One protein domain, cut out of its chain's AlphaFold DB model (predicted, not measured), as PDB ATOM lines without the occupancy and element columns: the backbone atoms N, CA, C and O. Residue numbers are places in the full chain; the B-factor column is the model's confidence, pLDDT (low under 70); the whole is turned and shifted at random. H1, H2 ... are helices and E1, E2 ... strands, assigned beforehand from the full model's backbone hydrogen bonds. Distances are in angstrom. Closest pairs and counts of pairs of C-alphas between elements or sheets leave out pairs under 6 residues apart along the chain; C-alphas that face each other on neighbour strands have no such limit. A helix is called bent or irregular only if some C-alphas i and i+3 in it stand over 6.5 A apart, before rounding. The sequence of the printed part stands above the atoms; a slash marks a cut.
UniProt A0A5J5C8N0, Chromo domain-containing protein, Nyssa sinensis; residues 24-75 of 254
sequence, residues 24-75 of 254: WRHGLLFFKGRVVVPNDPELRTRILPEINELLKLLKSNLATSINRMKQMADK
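Overview. This is residues 24 to 75 of the 254 residues of the protein "Chromo domain-containing protein" of Nyssa sinensis (UniProt A0A5J5C8N0). One long helix, H1, makes the length of a rod, and a small coil of chain holding the short strand E1 sits beside its first part. Most of the helix sticks out alone: residues 52 to 75, of which 52 to 74 belong to H1, stand free. The printed part has 52 residues, with one named strand and then one named helix along the chain, and the class is mostly helix. The whole is extended, with a radius of gyration of the C-alphas of 16.1 A, and spans 51 by 22 by 16 A.

Along the chain. H1 holds residues 41 to 74, from C-alpha 41 at (187.505, 167.957, 175.019) to C-alpha 74 at (167.318, 203.879, 200.484), 48.4 A away. E1 holds residues 28 to 31 and begins with C-alpha 28 at (178.557, 168.594, 187.005).

Arrangement. H1 has a kink of 30 degrees near residue 48. It is irregular, but only just: C-alphas 46 and 49 are 6.7 A apart. In its backbone 28 of 30 O i to N i+4 pairs are within hydrogen-bond range. Near the kink, the closest C-alphas of E1 and H1 are those of Leu 28 and Ile 47, 6.1 A apart, while the centres of the two elements are 18.9 A apart. E1 pairs with no named strand. Two short antiparallel pairings involve it: residues 24 to 25 with residues 28 to 29 of E1, and residues 30 to 31 of E1 with residues 34 to 35.

Size, cuts and confidence. The two C-alphas farthest apart are those of Asp 40 and Lys 75, at 51.3 A. The printed part has no cut, and a short link of 9 residues joins E1 to H1. The mean pLDDT of the printed part is 85.5, and residue 26 is under 70.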
ATOM      1  N   TRP A  24     179.337 162.181 189.119       74.44
ATOM      2  CA  TRP A  24     178.441 163.130 188.466       74.44
ATOM      3  C   TRP A  24     177.310 163.500 189.412       74.44
ATOM      4  O   TRP A  24     176.685 162.631 190.021       74.44
ATOM      5  N   ARG A  25     177.012 164.791 189.523       75.38
ATOM      6  CA  ARG A  25     175.860 165.273 190.283       75.38
ATOM      7  C   ARG A  25     175.286 166.501 189.596       75.38
ATOM      8  O   ARG A  25     175.996 167.484 189.418       75.38
ATOM      9  N   HIS A  26     174.003 166.436 189.237       69.38
ATOM     10  CA  HIS A  26     173.296 167.500 188.508       69.38
ATOM     11  C   HIS A  26     174.064 167.985 187.261       69.38
ATOM     12  O   HIS A  26     174.214 169.183 187.073       69.38
ATOM     13  N   GLY A  27     174.617 167.044 186.482       70.94
ATOM     14  CA  GLY A  27     175.359 167.336 185.246       70.94
ATOM     15  C   GLY A  27     176.774 167.917 185.434       70.94
ATOM     16  O   GLY A  27     177.552 168.004 184.489       70.94
ATOM     17  N   LEU A  28     177.199 168.163 186.676       77.00
ATOM     18  CA  LEU A  28     178.557 168.594 187.005       77.00
ATOM     19  C   LEU A  28     179.429 167.415 187.452       77.00
ATOM     20  O   LEU A  28     178.972 166.521 188.173       77.00
ATOM     21  N   LEU A  29     180.706 167.440 187.063       79.44
ATOM     22  CA  LEU A  29     181.701 166.458 187.486       79.44
ATOM     23  C   LEU A  29     182.394 166.910 188.772       79.44
ATOM     24  O   LEU A  29     182.906 168.028 188.854       79.44
ATOM     25  N   PHE A  30     182.459 166.022 189.758       79.81
ATOM     26  CA  PHE A  30     183.117 166.288 191.027       79.81
ATOM     27  C   PHE A  30     184.282 165.329 191.286       79.81
ATOM     28  O   PHE A  30     184.210 164.133 191.001       79.81
ATOM     29  N   PHE A  31     185.335 165.865 191.902       79.50
ATOM     30  CA  PHE A  31     186.477 165.120 192.421       79.50
ATOM     31  C   PHE A  31     186.793 165.616 193.832       79.50
ATOM     32  O   PHE A  31     186.980 166.817 194.048       79.50
ATOM     33  N   LYS A  32     186.820 164.703 194.814       79.00
ATOM     34  CA  LYS A  32     187.020 165.036 196.240       79.00
ATOM     35  C   LYS A  32     186.110 166.189 196.715       79.00
ATOM     36  O   LYS A  32     186.556 167.100 197.409       79.00
ATOM     37  N   GLY A  33     184.842 166.183 196.288       76.44
ATOM     38  CA  GLY A  33     183.841 167.190 196.668       76.44
ATOM     39  C   GLY A  33     183.960 168.557 195.978       76.44
ATOM     40  O   GLY A  33     183.184 169.455 196.296       76.44
ATOM     41  N   ARG A  34     184.885 168.739 195.028       77.00
ATOM     42  CA  ARG A  34     185.027 169.972 194.235       77.00
ATOM     43  C   ARG A  34     184.558 169.745 192.806       77.00
ATOM     44  O   ARG A  34     184.824 168.682 192.258       77.00
ATOM     45  N   VAL A  35     183.909 170.744 192.206       77.56
ATOM     46  CA  VAL A  35     183.588 170.731 190.770       77.56
ATOM     47  C   VAL A  35     184.897 170.830 189.987       77.56
ATOM     48  O   VAL A  35     185.691 171.740 190.233       77.56
ATOM     49  N   VAL A  36     185.140 169.891 189.076       79.69
ATOM     50  CA  VAL A  36     186.344 169.842 188.237       79.69
ATOM     51  C   VAL A  36     185.930 169.839 186.775       79.69
ATOM     52  O   VAL A  36     184.981 169.162 186.393       79.69
ATOM     53  N   VAL A  37     186.657 170.595 185.954       77.12
ATOM     54  CA  VAL A  37     186.541 170.545 184.496       77.12
ATOM     55  C   VAL A  37     187.704 169.694 183.982       77.12
ATOM     56  O   VAL A  37     188.849 170.125 184.119       77.12
ATOM     57  N   PRO A  38     187.454 168.483 183.452       74.56
ATOM     58  CA  PRO A  38     188.496 167.660 182.840       74.56
ATOM     59  C   PRO A  38     189.153 168.358 181.647       74.56
ATOM     60  O   PRO A  38     188.522 169.172 180.971       74.56
ATOM     61  N   ASN A  39     190.403 167.991 181.353       75.19
ATOM     62  CA  ASN A  39     191.087 168.440 180.135       75.19
ATOM     63  C   ASN A  39     190.576 167.739 178.864       75.19
ATOM     64  O   ASN A  39     190.896 168.189 177.765       75.19
ATOM     65  N   ASP A  40     189.765 166.686 179.002       80.69
ATOM     66  CA  ASP A  40     189.185 165.963 177.872       80.69
ATOM     67  C   ASP A  40     188.164 166.840 177.121       80.69
ATOM     68  O   ASP A  40     187.236 167.379 177.741       80.69
ATOM     69  N   PRO A  41     188.295 166.997 175.789       79.81
ATOM     70  CA  PRO A  41     187.505 167.957 175.019       79.81
ATOM     71  C   PRO A  41     186.004 167.641 175.032       79.81
ATOM     72  O   PRO A  41     185.191 168.550 175.183       79.81
ATOM     73  N   GLU A  42     185.621 166.365 174.960       77.75
ATOM     74  CA  GLU A  42     184.214 165.943 174.930       77.75
ATOM     75  C   GLU A  42     183.498 166.218 176.261       77.75
ATOM     76  O   GLU A  42     182.428 166.835 176.300       77.75
ATOM     77  N   LEU A  43     184.125 165.850 177.382       74.06
ATOM     78  CA  LEU A  43     183.575 166.098 178.718       74.06
ATOM     79  C   LEU A  43     183.496 167.598 179.014       74.06
ATOM     80  O   LEU A  43     182.513 168.075 179.584       74.06
ATOM     81  N   ARG A  44     184.493 168.366 178.562       76.69
ATOM     82  CA  ARG A  44     184.497 169.825 178.667       76.69
ATOM     83  C   ARG A  44     183.344 170.455 177.887       76.69
ATOM     84  O   ARG A  44     182.674 171.331 178.431       76.69
ATOM     85  N   THR A  45     183.073 170.012 176.657       81.56
ATOM     86  CA  THR A  45     181.938 170.536 175.870       81.56
ATOM     87  C   THR A  45     180.584 170.266 176.519       81.56
ATOM     88  O   THR A  45     179.688 171.098 176.406       81.56
ATOM     89  N   ARG A  46     180.451 169.162 177.264       80.88
ATOM     90  CA  ARG A  46     179.220 168.813 177.982       80.88
ATOM     91  C   ARG A  46     178.997 169.648 179.249       80.88
ATOM     92  O   ARG A  46     177.873 170.057 179.502       80.88
ATOM     93  N   ILE A  47     180.048 169.918 180.030       81.31
ATOM     94  CA  ILE A  47     179.943 170.553 181.363       81.31
ATOM     95  C   ILE A  47     179.955 172.092 181.295       81.31
ATOM     96  O   ILE A  47     179.299 172.765 182.092       81.31
ATOM     97  N   LEU A  48     180.711 172.679 180.359       83.19
ATOM     98  CA  LEU A  48     180.813 174.135 180.211       83.19
ATOM     99  C   LEU A  48     179.470 174.878 180.080       83.19
ATOM    100  O   LEU A  48     179.340 175.913 180.741       83.19
ATOM    101  N   PRO A  49     178.489 174.434 179.265       87.25
ATOM    102  CA  PRO A  49     177.218 175.147 179.155       87.25
ATOM    103  C   PRO A  49     176.477 175.189 180.496       87.25
ATOM    104  O   PRO A  49     176.057 176.263 180.916       87.25
ATOM    105  N   GLU A  50     176.422 174.070 181.219       83.75
ATOM    106  CA  GLU A  50     175.745 173.985 182.517       83.75
ATOM    107  C   GLU A  50     176.408 174.870 183.583       83.75
ATOM    108  O   GLU A  50     175.727 175.586 184.321       83.75
ATOM    109  N   ILE A  51     177.748 174.895 183.640       85.69
ATOM    110  CA  ILE A  51     178.481 175.799 184.540       85.69
ATOM    111  C   ILE A  51     178.190 177.259 184.190       85.69
ATOM    112  O   ILE A  51     177.969 178.074 185.086       85.69
ATOM    113  N   ASN A  52     178.189 177.610 182.904       89.88
ATOM    114  CA  ASN A  52     177.940 178.981 182.467       89.88
ATOM    115  C   ASN A  52     176.513 179.435 182.794       89.88
ATOM    116  O   ASN A  52     176.326 180.565 183.255       89.88
ATOM    117  N   GLU A  53     175.519 178.567 182.612       90.94
ATOM    118  CA  GLU A  53     174.133 178.834 182.999       90.94
ATOM    119  C   GLU A  53     173.993 179.015 184.512       90.94
ATOM    120  O   GLU A  53     173.410 180.002 184.966       90.94
ATOM    121  N   LEU A  54     174.608 178.131 185.301       88.88
ATOM    122  CA  LEU A  54     174.608 178.226 186.758       88.88
ATOM    123  C   LEU A  54     175.300 179.508 187.243       88.88
ATOM    124  O   LEU A  54     174.779 180.209 188.110       88.88
ATOM    125  N   LEU A  55     176.441 179.874 186.654       91.81
ATOM    126  CA  LEU A  55     177.128 181.130 186.958       91.81
ATOM    127  C   LEU A  55     176.282 182.349 186.588       91.81
ATOM    128  O   LEU A  55     176.271 183.329 187.335       91.81
ATOM    129  N   LYS A  56     175.568 182.308 185.458       95.56
ATOM    130  CA  LYS A  56     174.663 183.384 185.040       95.56
ATOM    131  C   LYS A  56     173.523 183.554 186.045       95.56
ATOM    132  O   LYS A  56     173.269 184.682 186.464       95.56
ATOM    133  N   LEU A  57     172.913 182.453 186.482       95.62
ATOM    134  CA  LEU A  57     171.860 182.447 187.499       95.62
ATOM    135  C   LEU A  57     172.363 182.968 188.855       95.62
ATOM    136  O   LEU A  57     171.708 183.785 189.502       95.62
ATOM    137  N   LEU A  58     173.548 182.536 189.291       95.44
ATOM    138  CA  LEU A  58     174.145 183.012 190.540       95.44
ATOM    139  C   LEU A  58     174.423 184.516 190.486       95.44
ATOM    140  O   LEU A  58     174.077 185.238 191.421       95.44
ATOM    141  N   LYS A  59     174.988 185.009 189.379       96.88
ATOM    142  CA  LYS A  59     175.230 186.443 189.174       96.88
ATOM    143  C   LYS A  59     173.929 187.244 189.165       96.88
ATOM    144  O   LYS A  59     173.883 188.298 189.797       96.88
ATOM    145  N   SER A  60     172.873 186.757 188.507       97.25
ATOM    146  CA  SER A  60     171.577 187.443 188.505       97.25
ATOM    147  C   SER A  60     170.955 187.486 189.897       97.25
ATOM    148  O   SER A  60     170.503 188.544 190.321       97.25
ATOM    149  N   ASN A  61     170.995 186.380 190.642       97.06
ATOM    150  CA  ASN A  61     170.455 186.310 192.003       97.06
ATOM    151  C   ASN A  61     171.224 187.204 192.984       97.06
ATOM    152  O   ASN A  61     170.639 187.814 193.880       97.06
ATOM    153  N   LEU A  62     172.540 187.309 192.809       97.25
ATOM    154  CA  LEU A  62     173.374 188.212 193.591       97.25
ATOM    155  C   LEU A  62     173.009 189.669 193.275       97.25
ATOM    156  O   LEU A  62     172.756 190.447 194.194       97.25
ATOM    157  N   ALA A  63     172.898 190.027 191.994       97.38
ATOM    158  CA  ALA A  63     172.517 191.373 191.572       97.38
ATOM    159  C   ALA A  63     171.120 191.777 192.078       97.38
ATOM    160  O   ALA A  63     170.949 192.885 192.590       97.38
ATOM    161  N   THR A  64     170.129 190.881 192.004       96.88
ATOM    162  CA  THR A  64     168.780 191.142 192.532       96.88
ATOM    163  C   THR A  64     168.787 191.291 194.050       96.88
ATOM    164  O   THR A  64     168.126 192.187 194.575       96.88
ATOM    165  N   SER A  65     169.576 190.479 194.758       95.44
ATOM    166  CA  SER A  65     169.730 190.580 196.213       95.44
ATOM    167  C   SER A  65     170.376 191.902 196.630       95.44
ATOM    168  O   SER A  65     169.849 192.578 197.512       95.44
ATOM    169  N   ILE A  66     171.460 192.322 195.963       96.50
ATOM    170  CA  ILE A  66     172.097 193.630 196.194       96.50
ATOM    171  C   ILE A  66     171.108 194.765 195.935       96.50
ATOM    172  O   ILE A  66     170.976 195.660 196.769       96.50
ATOM    173  N   ASN A  67     170.378 194.721 194.818       96.81
ATOM    174  CA  ASN A  67     169.403 195.753 194.485       96.81
ATOM    175  C   ASN A  67     168.286 195.831 195.539       96.81
ATOM    176  O   ASN A  67     167.958 196.912 196.019       96.81
ATOM    177  N   ARG A  68     167.763 194.684 195.991       96.00
ATOM    178  CA  ARG A  68     166.762 194.637 197.064       96.00
ATOM    179  C   ARG A  68     167.298 195.226 198.370       96.00
ATOM    180  O   ARG A  68     166.585 195.987 199.016       96.00
ATOM    181  N   MET A  69     168.536 194.906 198.754       95.38
ATOM    182  CA  MET A  69     169.172 195.497 199.939       95.38
ATOM    183  C   MET A  69     169.292 197.016 199.810       95.38
ATOM    184  O   MET A  69     168.910 197.728 200.738       95.38
ATOM    185  N   LYS A  70     169.740 197.506 198.647       94.25
ATOM    186  CA  LYS A  70     169.843 198.937 198.351       94.25
ATOM    187  C   LYS A  70     168.482 199.628 198.454       94.25
ATOM    188  O   LYS A  70     168.334 200.547 199.242       94.25
ATOM    189  N   GLN A  71     167.459 199.120 197.768       93.38
ATOM    190  CA  GLN A  71     166.106 199.686 197.817       93.38
ATOM    191  C   GLN A  71     165.533 199.735 199.240       93.38
ATOM    192  O   GLN A  71     164.878 200.707 199.612       93.38
ATOM    193  N   MET A  72     165.764 198.697 200.051       93.00
ATOM    194  CA  MET A  72     165.296 198.676 201.442       93.00
ATOM    195  C   MET A  72     166.041 199.679 202.331       93.00
ATOM    196  O   MET A  72     165.424 200.248 203.235       93.00
ATOM    197  N   ALA A  73     167.336 199.897 202.088       86.25
ATOM    198  CA  ALA A  73     168.129 200.901 202.791       86.25
ATOM    199  C   ALA A  73     167.725 202.325 202.374       86.25
ATOM    200  O   ALA A  73     167.396 203.146 203.234       86.25
ATOM    201  N   ASP A  74     167.652 202.578 201.068       88.50
ATOM    202  CA  ASP A  74     167.318 203.879 200.484       88.50
ATOM    203  C   ASP A  74     165.904 204.318 200.883       88.50
ATOM    204  O   ASP A  74     165.698 205.474 201.228       88.50
ATOM    205  N   LYS A  75     164.938 203.388 200.989       86.88
ATOM    206  CA  LYS A  75     163.566 203.689 201.451       86.88
ATOM    207  C   LYS A  75     163.512 204.370 202.828       86.88
ATOM    208  O   LYS A  75     162.540 205.060 203.132       86.88
TER     209      LYS A  75